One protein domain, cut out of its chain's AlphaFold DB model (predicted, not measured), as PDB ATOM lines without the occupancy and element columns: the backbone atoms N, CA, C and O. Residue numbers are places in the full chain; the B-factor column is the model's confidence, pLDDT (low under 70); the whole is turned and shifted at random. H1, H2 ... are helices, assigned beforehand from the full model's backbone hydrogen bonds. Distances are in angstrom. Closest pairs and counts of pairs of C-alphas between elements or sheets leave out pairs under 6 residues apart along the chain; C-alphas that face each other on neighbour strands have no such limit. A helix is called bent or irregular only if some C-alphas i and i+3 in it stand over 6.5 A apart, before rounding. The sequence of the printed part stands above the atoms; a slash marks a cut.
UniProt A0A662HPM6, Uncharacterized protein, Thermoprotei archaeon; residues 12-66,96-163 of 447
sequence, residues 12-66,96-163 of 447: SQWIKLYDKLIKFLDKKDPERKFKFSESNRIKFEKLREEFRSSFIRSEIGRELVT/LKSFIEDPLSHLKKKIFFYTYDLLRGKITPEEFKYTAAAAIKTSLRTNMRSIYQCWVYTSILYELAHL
ATOM      1  N   SER A  12     -23.141 -87.569  -1.026       79.56
ATOM      2  CA  SER A  12     -22.003 -87.089  -0.265       79.56
ATOM      3  C   SER A  12     -22.469 -86.767   1.155       79.56
ATOM      4  O   SER A  12     -23.560 -86.238   1.381       79.56
ATOM      5  N   GLN A  13     -21.639 -87.074   2.150       91.44
ATOM      6  CA  GLN A  13     -22.004 -86.861   3.553       91.44
ATOM      7  C   GLN A  13     -22.421 -85.407   3.840       91.44
ATOM      8  O   GLN A  13     -23.201 -85.147   4.754       91.44
ATOM      9  N   TRP A  14     -21.900 -84.444   3.076       94.69
ATOM     10  CA  TRP A  14     -22.273 -83.042   3.213       94.69
ATOM     11  C   TRP A  14     -23.684 -82.746   2.684       94.69
ATOM     12  O   TRP A  14     -24.353 -81.921   3.296       94.69
ATOM     13  N   ILE A  15     -24.171 -83.443   1.646       94.62
ATOM     14  CA  ILE A  15     -25.561 -83.327   1.161       94.62
ATOM     15  C   ILE A  15     -26.525 -83.828   2.238       94.62
ATOM     16  O   ILE A  15     -27.449 -83.121   2.622       94.62
ATOM     17  N   LYS A  16     -26.230 -84.971   2.869       95.31
ATOM     18  CA  LYS A  16     -27.046 -85.483   3.987       95.31
ATOM     19  C   LYS A  16     -27.118 -84.506   5.165       95.31
ATOM     20  O   LYS A  16     -28.136 -84.408   5.849       95.31
ATOM     21  N   LEU A  17     -26.018 -83.805   5.449       96.38
ATOM     22  CA  LEU A  17     -25.971 -82.772   6.489       96.38
ATOM     23  C   LEU A  17     -26.700 -81.493   6.061       96.38
ATOM     24  O   LEU A  17     -27.334 -80.857   6.901       96.38
ATOM     25  N   TYR A  18     -26.649 -81.146   4.776       96.56
ATOM     26  CA  TYR A  18     -27.441 -80.068   4.197       96.56
ATOM     27  C   TYR A  18     -28.940 -80.346   4.333       96.56
ATOM     28  O   TYR A  18     -29.654 -79.511   4.878       96.56
ATOM     29  N   ASP A  19     -29.410 -81.545   3.990       95.69
ATOM     30  CA  ASP A  19     -30.825 -81.906   4.130       95.69
ATOM     31  C   ASP A  19     -31.293 -81.846   5.587       95.69
ATOM     32  O   ASP A  19     -32.403 -81.405   5.885       95.69
ATOM     33  N   LYS A  20     -30.434 -82.258   6.532       96.00
ATOM     34  CA  LYS A  20     -30.702 -82.104   7.971       96.00
ATOM     35  C   LYS A  20     -30.801 -80.633   8.381       96.00
ATOM     36  O   LYS A  20     -31.663 -80.300   9.194       96.00
ATOM     37  N   LEU A  21     -29.940 -79.768   7.839       96.00
ATOM     38  CA  LEU A  21     -29.989 -78.323   8.067       96.00
ATOM     39  C   LEU A  21     -31.268 -77.707   7.504       96.00
ATOM     40  O   LEU A  21     -31.928 -76.958   8.218       96.00
ATOM     41  N   ILE A  22     -31.652 -78.055   6.275       96.69
ATOM     42  CA  ILE A  22     -32.882 -77.562   5.650       96.69
ATOM     43  C   ILE A  22     -34.109 -78.012   6.440       96.69
ATOM     44  O   ILE A  22     -34.887 -77.165   6.859       96.69
ATOM     45  N   LYS A  23     -34.219 -79.300   6.792       96.38
ATOM     46  CA  LYS A  23     -35.318 -79.805   7.636       96.38
ATOM     47  C   LYS A  23     -35.400 -79.099   8.991       96.38
ATOM     48  O   LYS A  23     -36.489 -78.887   9.521       96.38
ATOM     49  N   PHE A  24     -34.253 -78.760   9.583       96.38
ATOM     50  CA  PHE A  24     -34.217 -77.984  10.819       96.38
ATOM     51  C   PHE A  24     -34.748 -76.562  10.601       96.38
ATOM     52  O   PHE A  24     -35.591 -76.113  11.378       96.38
ATOM     53  N   LEU A  25     -34.289 -75.880   9.548       95.75
ATOM     54  CA  LEU A  25     -34.718 -74.525   9.209       95.75
ATOM     55  C   LEU A  25     -36.203 -74.477   8.841       95.75
ATOM     56  O   LEU A  25     -36.920 -73.657   9.390       95.75
ATOM     57  N   ASP A  26     -36.710 -75.405   8.034       94.56
ATOM     58  CA  ASP A  26     -38.137 -75.481   7.688       94.56
ATOM     59  C   ASP A  26     -39.037 -75.617   8.916       94.56
ATOM     60  O   ASP A  26     -40.144 -75.092   8.942       94.56
ATOM     61  N   LYS A  27     -38.554 -76.294   9.964       94.56
ATOM     62  CA  LYS A  27     -39.307 -76.474  11.207       94.56
ATOM     63  C   LYS A  27     -39.168 -75.303  12.184       94.56
ATOM     64  O   LYS A  27     -40.060 -75.099  13.005       94.56
ATOM     65  N   LYS A  28     -38.019 -74.623  12.207       93.62
ATOM     66  CA  LYS A  28     -37.645 -73.690  13.290       93.62
ATOM     67  C   LYS A  28     -37.454 -72.242  12.851       93.62
ATOM     68  O   LYS A  28     -37.505 -71.370  13.706       93.62
ATOM     69  N   ASP A  29     -37.226 -72.004  11.568       92.69
ATOM     70  CA  ASP A  29     -37.040 -70.689  10.948       92.69
ATOM     71  C   ASP A  29     -37.377 -70.759   9.438       92.69
ATOM     72  O   ASP A  29     -36.482 -70.736   8.581       92.69
ATOM     73  N   PRO A  30     -38.671 -70.900   9.083       90.44
ATOM     74  CA  PRO A  30     -39.100 -71.003   7.686       90.44
ATOM     75  C   PRO A  30     -38.674 -69.788   6.852       90.44
ATOM     76  O   PRO A  30     -38.304 -69.931   5.692       90.44
ATOM     77  N   GLU A  31     -38.647 -68.606   7.472       89.88
ATOM     78  CA  GLU A  31     -38.295 -67.330   6.840       89.88
ATOM     79  C   GLU A  31     -36.781 -67.092   6.705       89.88
ATOM     80  O   GLU A  31     -36.366 -66.076   6.148       89.88
ATOM     81  N   ARG A  32     -35.937 -68.009   7.208       90.75
ATOM     82  CA  ARG A  32     -34.464 -67.949   7.106       90.75
ATOM     83  C   ARG A  32     -33.851 -66.675   7.705       90.75
ATOM     84  O   ARG A  32     -32.861 -66.137   7.191       90.75
ATOM     85  N   LYS A  33     -34.420 -66.189   8.810       90.12
ATOM     86  CA  LYS A  33     -33.934 -65.013   9.552       90.12
ATOM     87  C   LYS A  33     -32.755 -65.340  10.477       90.12
ATOM     88  O   LYS A  33     -32.075 -64.426  10.940       90.12
ATOM     89  N   PHE A  34     -32.505 -66.622  10.738       89.62
ATOM     90  CA  PHE A  34     -31.501 -67.179  11.649       89.62
ATOM     91  C   PHE A  34     -31.591 -66.632  13.080       89.62
ATOM     92  O   PHE A  34     -30.578 -66.485  13.768       89.62
ATOM     93  N   LYS A  35     -32.813 -66.330  13.533       89.75
ATOM     94  CA  LYS A  35     -33.110 -65.911  14.905       89.75
ATOM     95  C   LYS A  35     -33.676 -67.103  15.666       89.75
ATOM     96  O   LYS A  35     -34.787 -67.545  15.396       89.75
ATOM     97  N   PHE A  36     -32.901 -67.625  16.608       90.88
ATOM     98  CA  PHE A  36     -33.242 -68.829  17.359       90.88
ATOM     99  C   PHE A  36     -33.214 -68.561  18.864       90.88
ATOM    100  O   PHE A  36     -32.434 -67.733  19.330       90.88
ATOM    101  N   SER A  37     -34.004 -69.323  19.628       91.56
ATOM    102  CA  SER A  37     -33.765 -69.490  21.067       91.56
ATOM    103  C   SER A  37     -32.395 -70.131  21.309       91.56
ATOM    104  O   SER A  37     -31.886 -70.836  20.435       91.56
ATOM    105  N   GLU A  38     -31.819 -69.950  22.499       91.75
ATOM    106  CA  GLU A  38     -30.459 -70.411  22.825       91.75
ATOM    107  C   GLU A  38     -30.205 -71.885  22.456       91.75
ATOM    108  O   GLU A  38     -29.264 -72.214  21.734       91.75
ATOM    109  N   SER A  39     -31.112 -72.782  22.852       91.88
ATOM    110  CA  SER A  39     -31.009 -74.219  22.562       91.88
ATOM    111  C   SER A  39     -31.049 -74.542  21.062       91.88
ATOM    112  O   SER A  39     -30.307 -75.401  20.577       91.88
ATOM    113  N   ASN A  40     -31.886 -73.836  20.300       92.31
ATOM    114  CA  ASN A  40     -31.976 -73.999  18.851       92.31
ATOM    115  C   ASN A  40     -30.772 -73.365  18.138       92.31
ATOM    116  O   ASN A  40     -30.316 -73.919  17.138       92.31
ATOM    117  N   ARG A  41     -30.216 -72.266  18.669       94.44
ATOM    118  CA  ARG A  41     -28.998 -71.619  18.163       94.44
ATOM    119  C   ARG A  41     -27.807 -72.568  18.238       94.44
ATOM    120  O   ARG A  41     -27.180 -72.820  17.213       94.44
ATOM    121  N   ILE A  42     -27.562 -73.170  19.403       94.88
ATOM    122  CA  ILE A  42     -26.476 -74.146  19.605       94.88
ATOM    123  C   ILE A  42     -26.616 -75.321  18.626       94.88
ATOM    124  O   ILE A  42     -25.649 -75.735  17.978       94.88
ATOM    125  N   LYS A  43     -27.837 -75.848  18.466       95.56
ATOM    126  CA  LYS A  43     -28.108 -76.956  17.539       95.56
ATOM    127  C   LYS A  43     -27.868 -76.566  16.078       95.56
ATOM    128  O   LYS A  43     -27.254 -77.341  15.341       95.56
ATOM    129  N   PHE A  44     -28.325 -75.386  15.664       96.38
ATOM    130  CA  PHE A  44     -28.091 -74.854  14.324       96.38
ATOM    131  C   PHE A  44     -26.597 -74.677  14.042       96.38
ATOM    132  O   PHE A  44     -26.103 -75.134  13.011       96.38
ATOM    133  N   GLU A  45     -25.861 -74.063  14.969       95.12
ATOM    134  CA  GLU A  45     -24.425 -73.833  14.826       95.12
ATOM    135  C   GLU A  45     -23.654 -75.140  14.681       95.12
ATOM    136  O   GLU A  45     -22.838 -75.256  13.765       95.12
ATOM    137  N   LYS A  46     -23.969 -76.146  15.506       96.38
ATOM    138  CA  LYS A  46     -23.372 -77.482  15.411       96.38
ATOM    139  C   LYS A  46     -23.612 -78.113  14.039       96.38
ATOM    140  O   LYS A  46     -22.654 -78.501  13.372       96.38
ATOM    141  N   LEU A  47     -24.864 -78.157  13.576       96.81
ATOM    142  CA  LEU A  47     -25.206 -78.714  12.261       96.81
ATOM    143  C   LEU A  47     -24.497 -77.964  11.119       96.81
ATOM    144  O   LEU A  47     -23.958 -78.583  10.201       96.81
ATOM    145  N   ARG A  48     -24.438 -76.629  11.198       96.56
ATOM    146  CA  ARG A  48     -23.768 -75.763  10.215       96.56
ATOM    147  C   ARG A  48     -22.257 -76.002  10.182       96.56
ATOM    148  O   ARG A  48     -21.644 -75.976   9.114       96.56
ATOM    149  N   GLU A  49     -21.632 -76.201  11.338       96.50
ATOM    150  CA  GLU A  49     -20.206 -76.525  11.449       96.50
ATOM    151  C   GLU A  49     -19.882 -77.926  10.922       96.50
ATOM    152  O   GLU A  49     -18.878 -78.102  10.223       96.50
ATOM    153  N   GLU A  50     -20.728 -78.915  11.206       96.88
ATOM    154  CA  GLU A  50     -20.599 -80.277  10.682       96.88
ATOM    155  C   GLU A  50     -20.722 -80.294   9.156       96.88
ATOM    156  O   GLU A  50     -19.847 -80.845   8.484       96.88
ATOM    157  N   PHE A  51     -21.737 -79.618   8.607       97.62
ATOM    158  CA  PHE A  51     -21.916 -79.435   7.165       97.62
ATOM    159  C   PHE A  51     -20.665 -78.835   6.513       97.62
ATOM    160  O   PHE A  51     -20.087 -79.452   5.616       97.62
ATOM    161  N   ARG A  52     -20.180 -77.685   7.007       97.19
ATOM    162  CA  ARG A  52     -18.996 -77.015   6.437       97.19
ATOM    163  C   ARG A  52     -17.746 -77.886   6.520       97.19
ATOM    164  O   ARG A  52     -16.971 -77.948   5.568       97.19
ATOM    165  N   SER A  53     -17.550 -78.579   7.644       97.25
ATOM    166  CA  SER A  53     -16.419 -79.502   7.820       97.25
ATOM    167  C   SER A  53     -16.480 -80.664   6.831       97.25
ATOM    168  O   SER A  53     -15.465 -81.024   6.240       97.25
ATOM    169  N   SER A  54     -17.666 -81.254   6.668       97.25
ATOM    170  CA  SER A  54     -17.913 -82.371   5.760       97.25
ATOM    171  C   SER A  54     -17.684 -81.963   4.306       97.25
ATOM    172  O   SER A  54     -16.956 -82.646   3.589       97.25
ATOM    173  N   PHE A  55     -18.201 -80.797   3.903       97.06
ATOM    174  CA  PHE A  55     -18.001 -80.248   2.564       97.06
ATOM    175  C   PHE A  55     -16.512 -80.053   2.251       97.06
ATOM    176  O   PHE A  55     -16.004 -80.611   1.278       97.06
ATOM    177  N   ILE A  56     -15.772 -79.358   3.122       97.00
ATOM    178  CA  ILE A  56     -14.335 -79.112   2.922       97.00
ATOM    179  C   ILE A  56     -13.551 -80.426   2.828       97.00
ATOM    180  O   ILE A  56     -12.709 -80.578   1.944       97.00
ATOM    181  N   ARG A  57     -13.827 -81.395   3.711       96.00
ATOM    182  CA  ARG A  57     -13.157 -82.706   3.677       96.00
ATOM    183  C   ARG A  57     -13.466 -83.479   2.399       96.00
ATOM    184  O   ARG A  57     -12.572 -84.142   1.885       96.00
ATOM    185  N   SER A  58     -14.692 -83.377   1.889       95.00
ATOM    186  CA  SER A  58     -15.069 -84.030   0.635       95.00
ATOM    187  C   SER A  58     -14.352 -83.434  -0.580       95.00
ATOM    188  O   SER A  58     -13.984 -84.175  -1.484       95.00
ATOM    189  N   GLU A  59     -14.092 -82.123  -0.576       94.56
ATOM    190  CA  GLU A  59     -13.487 -81.431  -1.718       94.56
ATOM    191  C   GLU A  59     -11.954 -81.450  -1.717       94.56
ATOM    192  O   GLU A  59     -11.351 -81.498  -2.788       94.56
ATOM    193  N   ILE A  60     -11.317 -81.350  -0.544       94.88
ATOM    194  CA  ILE A  60      -9.857 -81.156  -0.408       94.88
ATOM    195  C   ILE A  60      -9.260 -81.889   0.806       94.88
ATOM    196  O   ILE A  60      -8.267 -81.454   1.391       94.88
ATOM    197  N   GLY A  61      -9.878 -82.986   1.253       93.38
ATOM    198  CA  GLY A  61      -9.466 -83.696   2.469       93.38
ATOM    199  C   GLY A  61      -8.014 -84.188   2.450       93.38
ATOM    200  O   GLY A  61      -7.319 -84.080   3.459       93.38
ATOM    201  N   ARG A  62      -7.518 -84.669   1.302       94.69
ATOM    202  CA  ARG A  62      -6.131 -85.153   1.156       94.69
ATOM    203  C   ARG A  62      -5.126 -84.001   1.199       94.69
ATOM    204  O   ARG A  62      -4.081 -84.081   1.849       94.69
ATOM    205  N   GLU A  63      -5.450 -82.899   0.539       95.94
ATOM    206  CA  GLU A  63      -4.628 -81.697   0.513       95.94
ATOM    207  C   GLU A  63      -4.618 -80.995   1.873       95.94
ATOM    208  O   GLU A  63      -3.602 -80.415   2.248       95.94
ATOM    209  N   LEU A  64      -5.696 -81.111   2.652       96.00
ATOM    210  CA  LEU A  64      -5.759 -80.623   4.027       96.00
ATOM    211  C   LEU A  64      -4.787 -81.373   4.950       96.00
ATOM    212  O   LEU A  64      -4.120 -80.744   5.771       96.00
ATOM    213  N   VAL A  65      -4.659 -82.697   4.796       97.12
ATOM    214  CA  VAL A  65      -3.634 -83.487   5.509       97.12
ATOM    215  C   VAL A  65      -2.237 -83.007   5.119       97.12
ATOM    216  O   VAL A  65      -1.403 -82.744   5.983       97.12
ATOM    217  N   THR A  66      -2.004 -82.803   3.822       97.12
ATOM    218  CA  THR A  66      -0.729 -82.268   3.320       97.12
ATOM    219  C   THR A  66      -0.431 -80.881   3.897       97.12
ATOM    220  O   THR A  66       0.702 -80.608   4.288       97.12
ATOM    221  N   LEU A  96      -2.427 -65.696   7.485       92.88
ATOM    222  CA  LEU A  96      -1.444 -66.771   7.612       92.88
ATOM    223  C   LEU A  96      -1.469 -67.386   9.018       92.88
ATOM    224  O   LEU A  96      -1.463 -68.608   9.137       92.88
ATOM    225  N   LYS A  97      -1.579 -66.559  10.069       95.19
ATOM    226  CA  LYS A  97      -1.728 -67.006  11.462       95.19
ATOM    227  C   LYS A  97      -2.918 -67.950  11.603       95.19
ATOM    228  O   LYS A  97      -2.751 -69.082  12.044       95.19
ATOM    229  N   SER A  98      -4.093 -67.524  11.134       96.50
ATOM    230  CA  SER A  98      -5.304 -68.346  11.213       96.50
ATOM    231  C   SER A  98      -5.161 -69.674  10.468       96.50
ATOM    232  O   SER A  98      -5.783 -70.648  10.885       96.50
ATOM    233  N   PHE A  99      -4.412 -69.721   9.361       97.75
ATOM    234  CA  PHE A  99      -4.180 -70.962   8.621       97.75
ATOM    235  C   PHE A  99      -3.170 -71.883   9.321       97.75
ATOM    236  O   PHE A  99      -3.365 -73.093   9.333       97.75
ATOM    237  N   ILE A 100      -2.114 -71.327   9.924       97.25
ATOM    238  CA  ILE A 100      -1.104 -72.066  10.705       97.25
ATOM    239  C   ILE A 100      -1.705 -72.667  11.987       97.25
ATOM    240  O   ILE A 100      -1.284 -73.740  12.428       97.25
ATOM    241  N   GLU A 101      -2.662 -71.981  12.609       96.94
ATOM    242  CA  GLU A 101      -3.351 -72.461  13.812       96.94
ATOM    243  C   GLU A 101      -4.272 -73.643  13.495       96.94
ATOM    244  O   GLU A 101      -4.103 -74.717  14.070       96.94
ATOM    245  N   ASP A 102      -5.194 -73.479  12.543       97.25
ATOM    246  CA  ASP A 102      -6.039 -74.570  12.055       97.25
ATOM    247  C   ASP A 102      -6.454 -74.340  10.588       97.25
ATOM    248  O   ASP A 102      -7.372 -73.551  10.311       97.25
ATOM    249  N   PRO A 103      -5.851 -75.079   9.632       97.94
ATOM    250  CA  PRO A 103      -6.208 -74.990   8.221       97.94
ATOM    251  C   PRO A 103      -7.698 -75.229   7.943       97.94
ATOM    252  O   PRO A 103      -8.267 -74.592   7.058       97.94
ATOM    253  N   LEU A 104      -8.360 -76.125   8.691       97.50
ATOM    254  CA  LEU A 104      -9.775 -76.435   8.472       97.50
ATOM    255  C   LEU A 104     -10.654 -75.265   8.916       97.50
ATOM    256  O   LEU A 104     -11.487 -74.800   8.137       97.50
ATOM    257  N   SER A 105     -10.452 -74.772  10.140       96.88
ATOM    258  CA  SER A 105     -11.172 -73.603  10.657       96.88
ATOM    259  C   SER A 105     -10.958 -72.369   9.778       96.88
ATOM    260  O   SER A 105     -11.921 -71.677   9.444       96.88
ATOM    261  N   HIS A 106      -9.735 -72.135   9.292       97.38
ATOM    262  CA  HIS A 106      -9.465 -71.061   8.335       97.38
ATOM    263  C   HIS A 106     -10.312 -71.189   7.059       97.38
ATOM    264  O   HIS A 106     -10.945 -70.224   6.630       97.38
ATOM    265  N   LEU A 107     -10.367 -72.379   6.456       97.12
ATOM    266  CA  LEU A 107     -11.120 -72.602   5.218       97.12
ATOM    267  C   LEU A 107     -12.638 -72.505   5.423       97.12
ATOM    268  O   LEU A 107     -13.340 -72.019   4.536       97.12
ATOM    269  N   LYS A 108     -13.152 -72.856   6.608       96.69
ATOM    270  CA  LYS A 108     -14.565 -72.632   6.963       96.69
ATOM    271  C   LYS A 108     -14.967 -71.159   6.927       96.69
ATOM    272  O   LYS A 108     -16.118 -70.867   6.602       96.69
ATOM    273  N   LYS A 109     -14.046 -70.239   7.247       95.06
ATOM    274  CA  LYS A 109     -14.282 -68.786   7.152       95.06
ATOM    275  C   LYS A 109     -14.472 -68.351   5.696       95.06
ATOM    276  O   LYS A 109     -15.264 -67.456   5.431       95.06
ATOM    277  N   LYS A 110     -13.806 -69.016   4.743       94.69
ATOM    278  CA  LYS A 110     -13.886 -68.690   3.306       94.69
ATOM    279  C   LYS A 110     -15.220 -69.057   2.669       94.69
ATOM    280  O   LYS A 110     -15.611 -68.423   1.700       94.69
ATOM    281  N   ILE A 111     -15.920 -70.042   3.230       95.25
ATOM    282  CA  ILE A 111     -17.239 -70.475   2.748       95.25
ATOM    283  C   ILE A 111     -18.393 -69.937   3.598       95.25
ATOM    284  O   ILE A 111     -19.525 -70.391   3.446       95.25
ATOM    285  N   PHE A 112     -18.120 -69.003   4.517       92.88
ATOM    286  CA  PHE A 112     -19.110 -68.494   5.463       92.88
ATOM    287  C   PHE A 112     -20.327 -67.900   4.744       92.88
ATOM    288  O   PHE A 112     -21.436 -68.385   4.952       92.88
ATOM    289  N   PHE A 113     -20.118 -66.925   3.857       89.19
ATOM    290  CA  PHE A 113     -21.210 -66.268   3.129       89.19
ATOM    291  C   PHE A 113     -21.939 -67.229   2.188       89.19
ATOM    292  O   PHE A 113     -23.144 -67.396   2.331       89.19
ATOM    293  N   TYR A 114     -21.198 -67.996   1.379       92.06
ATOM    294  CA  TYR A 114     -21.764 -69.041   0.515       92.06
ATOM    295  C   TYR A 114     -22.673 -70.015   1.278       92.06
ATOM    296  O   TYR A 114     -23.712 -70.431   0.776       92.06
ATOM    297  N   THR A 115     -22.307 -70.376   2.515       94.19
ATOM    298  CA  THR A 115     -23.133 -71.264   3.347       94.19
ATOM    299  C   THR A 115     -24.463 -70.601   3.682       94.19
ATOM    300  O   THR A 115     -25.506 -71.239   3.612       94.19
ATOM    301  N   TYR A 116     -24.448 -69.321   4.043       93.62
ATOM    302  CA  TYR A 116     -25.664 -68.586   4.364       93.62
ATOM    303  C   TYR A 116     -26.551 -68.332   3.146       93.62
ATOM    304  O   TYR A 116     -27.771 -68.410   3.272       93.62
ATOM    305  N   ASP A 117     -25.965 -68.072   1.981       92.12
ATOM    306  CA  ASP A 117     -26.724 -67.909   0.739       92.12
ATOM    307  C   ASP A 117     -27.403 -69.218   0.330       92.12
ATOM    308  O   ASP A 117     -28.588 -69.213  -0.009       92.12
ATOM    309  N   LEU A 118     -26.709 -70.351   0.488       94.75
ATOM    310  CA  LEU A 118     -27.286 -71.680   0.286       94.75
ATOM    311  C   LEU A 118     -28.452 -71.948   1.255       94.75
ATOM    312  O   LEU A 118     -29.508 -72.424   0.848       94.75
ATOM    313  N   LEU A 119     -28.288 -71.632   2.544       93.81
ATOM    314  CA  LEU A 119     -29.333 -71.864   3.552       93.81
ATOM    315  C   LEU A 119     -30.558 -70.951   3.377       93.81
ATOM    316  O   LEU A 119     -31.660 -71.333   3.774       93.81
ATOM    317  N   ARG A 120     -30.382 -69.769   2.772       92.69
ATOM    318  CA  ARG A 120     -31.478 -68.871   2.369       92.69
ATOM    319  C   ARG A 120     -32.142 -69.270   1.049       92.69
ATOM    320  O   ARG A 120     -33.140 -68.662   0.690       92.69
ATOM    321  N   GLY A 121     -31.595 -70.252   0.332       90.69
ATOM    322  CA  GLY A 121     -32.079 -70.644  -0.992       90.69
ATOM    323  C   GLY A 121     -31.745 -69.641  -2.100       90.69
ATOM    324  O   GLY A 121     -32.365 -69.694  -3.154       90.69
ATOM    325  N   LYS A 122     -30.781 -68.733  -1.880       92.25
ATOM    326  CA  LYS A 122     -30.304 -67.796  -2.915       92.25
ATOM    327  C   LYS A 122     -29.465 -68.489  -3.988       92.25
ATOM    328  O   LYS A 122     -29.405 -68.011  -5.111       92.25
ATOM    329  N   ILE A 123     -28.798 -69.577  -3.612       92.25
ATOM    330  CA  ILE A 123     -28.011 -70.422  -4.509       92.25
ATOM    331  C   ILE A 123     -28.388 -71.885  -4.295       92.25
ATOM    332  O   ILE A 123     -28.758 -72.296  -3.191       92.25
ATOM    333  N   THR A 124     -28.263 -72.671  -5.353       93.94
ATOM    334  CA  THR A 124     -28.477 -74.120  -5.350       93.94
ATOM    335  C   THR A 124     -27.289 -74.874  -4.729       93.94
ATOM    336  O   THR A 124     -26.175 -74.339  -4.652       93.94
ATOM    337  N   PRO A 125     -27.470 -76.136  -4.290       94.31
ATOM    338  CA  PRO A 125     -26.361 -76.984  -3.842       94.31
ATOM    339  C   PRO A 125     -25.249 -77.144  -4.890       94.31
ATOM    340  O   PRO A 125     -24.067 -77.205  -4.539       94.31
ATOM    341  N   GLU A 126     -25.607 -77.186  -6.173       93.00
ATOM    342  CA  GLU A 126     -24.682 -77.285  -7.301       93.00
ATOM    343  C   GLU A 126     -23.832 -76.013  -7.449       93.00
ATOM    344  O   GLU A 126     -22.601 -76.095  -7.534       93.00
ATOM    345  N   GLU A 127     -24.463 -74.836  -7.410       91.62
ATOM    346  CA  GLU A 127     -23.774 -73.537  -7.444       91.62
ATOM    347  C   GLU A 127     -22.883 -73.340  -6.218       91.62
ATOM    348  O   GLU A 127     -21.735 -72.897  -6.345       91.62
ATOM    349  N   PHE A 128     -23.371 -73.723  -5.033       94.12
ATOM    350  CA  PHE A 128     -22.574 -73.724  -3.810       94.12
ATOM    351  C   PHE A 128     -21.338 -74.604  -3.974       94.12
ATOM    352  O   PHE A 128     -20.226 -74.150  -3.705       94.12
ATOM    353  N   LYS A 129     -21.499 -75.844  -4.458       94.25
ATOM    354  CA  LYS A 129     -20.370 -76.754  -4.673       94.25
ATOM    355  C   LYS A 129     -19.324 -76.112  -5.578       94.25
ATOM    356  O   LYS A 129     -18.147 -76.128  -5.231       94.25
ATOM    357  N   TYR A 130     -19.732 -75.525  -6.699       90.62
ATOM    358  CA  TYR A 130     -18.804 -74.912  -7.647       90.62
ATOM    359  C   TYR A 130     -18.060 -73.705  -7.048       90.62
ATOM    360  O   TYR A 130     -16.823 -73.667  -7.036       90.62
ATOM    361  N   THR A 131     -18.799 -72.740  -6.500       90.75
ATOM    362  CA  THR A 131     -18.251 -71.470  -5.992       90.75
ATOM    363  C   THR A 131     -17.452 -71.652  -4.701       90.75
ATOM    364  O   THR A 131     -16.300 -71.213  -4.604       90.75
ATOM    365  N   ALA A 132     -17.998 -72.385  -3.728       92.62
ATOM    366  CA  ALA A 132     -17.336 -72.649  -2.458       92.62
ATOM    367  C   ALA A 132     -16.089 -73.529  -2.645       92.62
ATOM    368  O   ALA A 132     -15.061 -73.261  -2.017       92.62
ATOM    369  N   ALA A 133     -16.120 -74.530  -3.543       91.88
ATOM    370  CA  ALA A 133     -14.936 -75.337  -3.848       91.88
ATOM    371  C   ALA A 133     -13.816 -74.497  -4.485       91.88
ATOM    372  O   ALA A 133     -12.641 -74.668  -4.146       91.88
ATOM    373  N   ALA A 134     -14.152 -73.566  -5.383       90.56
ATOM    374  CA  ALA A 134     -13.174 -72.653  -5.971       90.56
ATOM    375  C   ALA A 134     -12.539 -71.735  -4.907       90.56
ATOM    376  O   ALA A 134     -11.311 -71.574  -4.884       90.56
ATOM    377  N   ALA A 135     -13.346 -71.199  -3.984       91.88
ATOM    378  CA  ALA A 135     -12.879 -70.354  -2.886       91.88
ATOM    379  C   ALA A 135     -11.906 -71.100  -1.952       91.88
ATOM    380  O   ALA A 135     -10.802 -70.609  -1.685       91.88
ATOM    381  N   ILE A 136     -12.252 -72.316  -1.505       96.19
ATOM    382  CA  ILE A 136     -11.371 -73.106  -0.625       96.19
ATOM    383  C   ILE A 136     -10.097 -73.556  -1.343       96.19
ATOM    384  O   ILE A 136      -9.019 -73.458  -0.758       96.19
ATOM    385  N   LYS A 137     -10.172 -73.981  -2.615       93.44
ATOM    386  CA  LYS A 137      -8.996 -74.398  -3.399       93.44
ATOM    387  C   LYS A 137      -8.035 -73.229  -3.604       93.44
ATOM    388  O   LYS A 137      -6.823 -73.398  -3.470       93.44
ATOM    389  N   THR A 138      -8.561 -72.036  -3.874       91.44
ATOM    390  CA  THR A 138      -7.756 -70.814  -4.018       91.44
ATOM    391  C   THR A 138      -7.097 -70.423  -2.697       91.44
ATOM    392  O   THR A 138      -5.884 -70.208  -2.661       91.44
ATOM    393  N   SER A 139      -7.859 -70.394  -1.601       94.56
ATOM    394  CA  SER A 139      -7.330 -70.072  -0.270       94.56
ATOM    395  C   SER A 139      -6.262 -71.070   0.177       94.56
ATOM    396  O   SER A 139      -5.202 -70.668   0.657       94.56
ATOM    397  N   LEU A 140      -6.498 -72.368  -0.031       95.56
ATOM    398  CA  LEU A 140      -5.540 -73.424   0.276       95.56
ATOM    399  C   LEU A 140      -4.237 -73.234  -0.508       95.56
ATOM    400  O   LEU A 140      -3.167 -73.193   0.092       95.56
ATOM    401  N   ARG A 141      -4.311 -73.062  -1.834       92.00
ATOM    402  CA  ARG A 141      -3.125 -72.873  -2.690       92.00
ATOM    403  C   ARG A 141      -2.307 -71.645  -2.279       92.00
ATOM    404  O   ARG A 141      -1.087 -71.733  -2.183       92.00
ATOM    405  N   THR A 142      -2.967 -70.520  -2.008       91.62
ATOM    406  CA  THR A 142      -2.302 -69.274  -1.587       91.62
ATOM    407  C   THR A 142      -1.585 -69.428  -0.246       91.62
ATOM    408  O   THR A 142      -0.442 -68.984  -0.096       91.62
ATOM    409  N   ASN A 143      -2.223 -70.089   0.721       95.69
ATOM    410  CA  ASN A 143      -1.603 -70.342   2.017       95.69
ATOM    411  C   ASN A 143      -0.458 -71.353   1.905       95.69
ATOM    412  O   ASN A 143       0.612 -71.094   2.436       95.69
ATOM    413  N   MET A 144      -0.610 -72.436   1.137       96.12
ATOM    414  CA  MET A 144       0.460 -73.419   0.913       96.12
ATOM    415  C   MET A 144       1.713 -72.793   0.291       96.12
ATOM    416  O   MET A 144       2.825 -73.079   0.736       96.12
ATOM    417  N   ARG A 145       1.548 -71.881  -0.680       94.00
ATOM    418  CA  ARG A 145       2.659 -71.078  -1.214       94.00
ATOM    419  C   ARG A 145       3.342 -70.269  -0.115       94.00
ATOM    420  O   ARG A 145       4.562 -70.313   0.003       94.00
ATOM    421  N   SER A 146       2.547 -69.570   0.694       95.00
ATOM    422  CA  SER A 146       3.055 -68.730   1.785       95.00
ATOM    423  C   SER A 146       3.817 -69.566   2.820       95.00
ATOM    424  O   SER A 146       4.905 -69.176   3.226       95.00
ATOM    425  N   ILE A 147       3.308 -70.748   3.185       97.56
ATOM    426  CA  ILE A 147       3.975 -71.685   4.103       97.56
ATOM    427  C   ILE A 147       5.339 -72.111   3.558       97.56
ATOM    428  O   ILE A 147       6.323 -72.072   4.291       97.56
ATOM    429  N   TYR A 148       5.418 -72.487   2.277       97.94
ATOM    430  CA  TYR A 148       6.684 -72.922   1.689       97.94
ATOM    431  C   TYR A 148       7.707 -71.784   1.597       97.94
ATOM    432  O   TYR A 148       8.865 -71.976   1.955       97.94
ATOM    433  N   GLN A 149       7.278 -70.589   1.187       96.56
ATOM    434  CA  GLN A 149       8.131 -69.400   1.161       96.56
ATOM    435  C   GLN A 149       8.649 -69.041   2.557       96.56
ATOM    436  O   GLN A 149       9.847 -68.807   2.721       96.56
ATOM    437  N   CYS A 150       7.769 -69.041   3.566       97.19
ATOM    438  CA  CYS A 150       8.169 -68.810   4.952       97.19
ATOM    439  C   CYS A 150       9.186 -69.866   5.388       97.19
ATOM    440  O   CYS A 150      10.220 -69.512   5.937       97.19
ATOM    441  N   TRP A 151       8.951 -71.141   5.065       98.38
ATOM    442  CA  TRP A 151       9.863 -72.224   5.423       98.38
ATOM    443  C   TRP A 151      11.241 -72.074   4.764       98.38
ATOM    444  O   TRP A 151      12.249 -72.265   5.444       98.38
ATOM    445  N   VAL A 152      11.311 -71.704   3.479       98.62
ATOM    446  CA  VAL A 152      12.586 -71.441   2.787       98.62
ATOM    447  C   VAL A 152      13.323 -70.288   3.458       98.62
ATOM    448  O   VAL A 152      14.496 -70.431   3.790       98.62
ATOM    449  N   TYR A 153      12.637 -69.172   3.710       98.00
ATOM    450  CA  TYR A 153      13.235 -68.019   4.377       98.00
ATOM    451  C   TYR A 153      13.757 -68.370   5.774       98.00
ATOM    452  O   TYR A 153      14.924 -68.132   6.066       98.00
ATOM    453  N   THR A 154      12.941 -69.010   6.610       97.88
ATOM    454  CA  THR A 154      13.354 -69.449   7.948       97.88
ATOM    455  C   THR A 154      14.522 -70.426   7.887       97.88
ATOM    456  O   THR A 154      15.446 -70.310   8.681       97.88
ATOM    457  N   SER A 155      14.530 -71.344   6.917       98.56
ATOM    458  CA  SER A 155      15.648 -72.274   6.726       98.56
ATOM    459  C   SER A 155      16.938 -71.541   6.365       98.56
ATOM    460  O   SER A 155      17.996 -71.904   6.863       98.56
ATOM    461  N   ILE A 156      16.872 -70.480   5.552       98.56
ATOM    462  CA  ILE A 156      18.042 -69.640   5.263       98.56
ATOM    463  C   ILE A 156      18.577 -69.003   6.545       98.56
ATOM    464  O   ILE A 156      19.774 -69.079   6.812       98.56
ATOM    465  N   LEU A 157      17.692 -68.418   7.357       98.12
ATOM    466  CA  LEU A 157      18.080 -67.810   8.630       98.12
ATOM    467  C   LEU A 157      18.690 -68.843   9.589       98.12
ATOM    468  O   LEU A 157      19.723 -68.570  10.194       98.12
ATOM    469  N   TYR A 158      18.094 -70.033   9.690       98.00
ATOM    470  CA  TYR A 158      18.580 -71.138  10.516       98.00
ATOM    471  C   TYR A 158      19.995 -71.585  10.134       98.00
ATOM    472  O   TYR A 158      20.856 -71.742  11.002       98.00
ATOM    473  N   GLU A 159      20.252 -71.784   8.841       97.88
ATOM    474  CA  GLU A 159      21.560 -72.224   8.348       97.88
ATOM    475  C   GLU A 159      22.619 -71.119   8.509       97.88
ATOM    476  O   GLU A 159      23.749 -71.397   8.903       97.88
ATOM    477  N   LEU A 160      22.259 -69.846   8.304       97.00
ATOM    478  CA  LEU A 160      23.157 -68.722   8.594       97.00
ATOM    479  C   LEU A 160      23.457 -68.606  10.097       97.00
ATOM    480  O   LEU A 160      24.598 -68.353  10.478       97.00
ATOM    481  N   ALA A 161      22.476 -68.864  10.963       95.50
ATOM    482  CA  ALA A 161      22.675 -68.894  12.411       95.50
ATOM    483  C   ALA A 161      23.651 -70.005  12.851       95.50
ATOM    484  O   ALA A 161      24.394 -69.832  13.817       95.50
ATOM    485  N   HIS A 162      23.716 -71.132  12.125       93.56
ATOM    486  CA  HIS A 162      24.743 -72.164  12.349       93.56
ATOM    487  C   HIS A 162      26.157 -71.672  12.036       93.56
ATOM    488  O   HIS A 162      27.119 -72.168  12.615       93.56
ATOM    489  N   LEU A 163      26.276 -70.654  11.188       91.88
ATOM    490  CA  LEU A 163      27.522 -69.966  10.861       91.88
ATOM    491  C   LEU A 163      27.735 -68.721  11.737       91.88
ATOM    492  O   LEU A 163      28.363 -67.761  11.303       91.88
TER     493      LEU A 163
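This is residues 12 to 66 and 96 to 163 of the 447 residues of an uncharacterized protein of Thermoprotei archaeon (UniProt A0A662HPM6). One long helix, H6, makes the longest axis, and its last part, residues 148 to 162, sticks out as a free arm. On its first part packs a body of helices: the short H5 folds back beside its beginning as one half of a hairpin, H4 packs on both H6 and the long helix H2, which also touch each other, and H1 pairs with H2 as a second, helical hairpin. The printed part has 123 residues with six named helices, H1 to H6 in chain order, and no named strand; the class is all helix. The whole is loose, with a radius of gyration of the C-alphas of 18.3 A, and spans 67 by 31 by 21 A.

Begin with H6, residues 125 to 162. H5, residues 112 to 119, forms a hairpin with it at a shallow tilt of 16 degrees, opposite ways; they touch through residues 125 to 132 of H6 alone, closest at the C-alphas of Tyr 114 and Phe 128, 6.4 A. Next along H6, residues 132 to 140 alone touch H4, residues 103 to 110, at a steep tilt of 47 degrees, with the C-alphas of Leu 107 and Ile 136 closest at 5.9 A. H3, residues 96 to 101, only just touches H6, with 3 pairs of C-alphas within 8 A; the closest are those of Leu 96 and Asn 143, 6.6 A. H3 and H4 touch only at the corner. Look now at H2, residues 38 to 66: its residues 52 to 64 alone touch H4, with the C-alphas of Arg 52 and Lys 108 closest at 6.3 A, and its residues 56 to 60 alone touch H6, with those of Glu 59 and Ala 133 closest at 6.6 A. H2 has a kink of 85 degrees near residue 60 and is irregular, C-alphas 59 and 62 being 8.7 A apart. H1, residues 13 to 28, forms a hairpin with H2 at a shallow tilt of 16 degrees; the C-alphas of Trp 14 and Ser 54 are the closest, 5.1 A. Every O i to N i+4 pair is within hydrogen-bond range in H1, H3, H5 and H6, against 23 of 25 in H2 and 3 of 4 in H4.

Find C-alpha 125 at (-26.361, -76.984, -3.842); from there H6 runs 53.8 A to C-alpha 162 at (24.743, -72.164, 12.349). H2 measures 37.5 A, and H1, which begins with C-alpha 13 at (-22.004, -86.861, 3.553), 22.6 A. H3, H4 and H5 are short.

The C-alphas of Lys 27 and Leu 163 are the two farthest apart, 67.1 A. Residues 67 to 95 are not printed, and C-alphas 66 and 96 stand 16.1 A apart across the cut. Of the links printed whole, none is long. The mean pLDDT of the printed part is 94.7, and no printed residue is under 70.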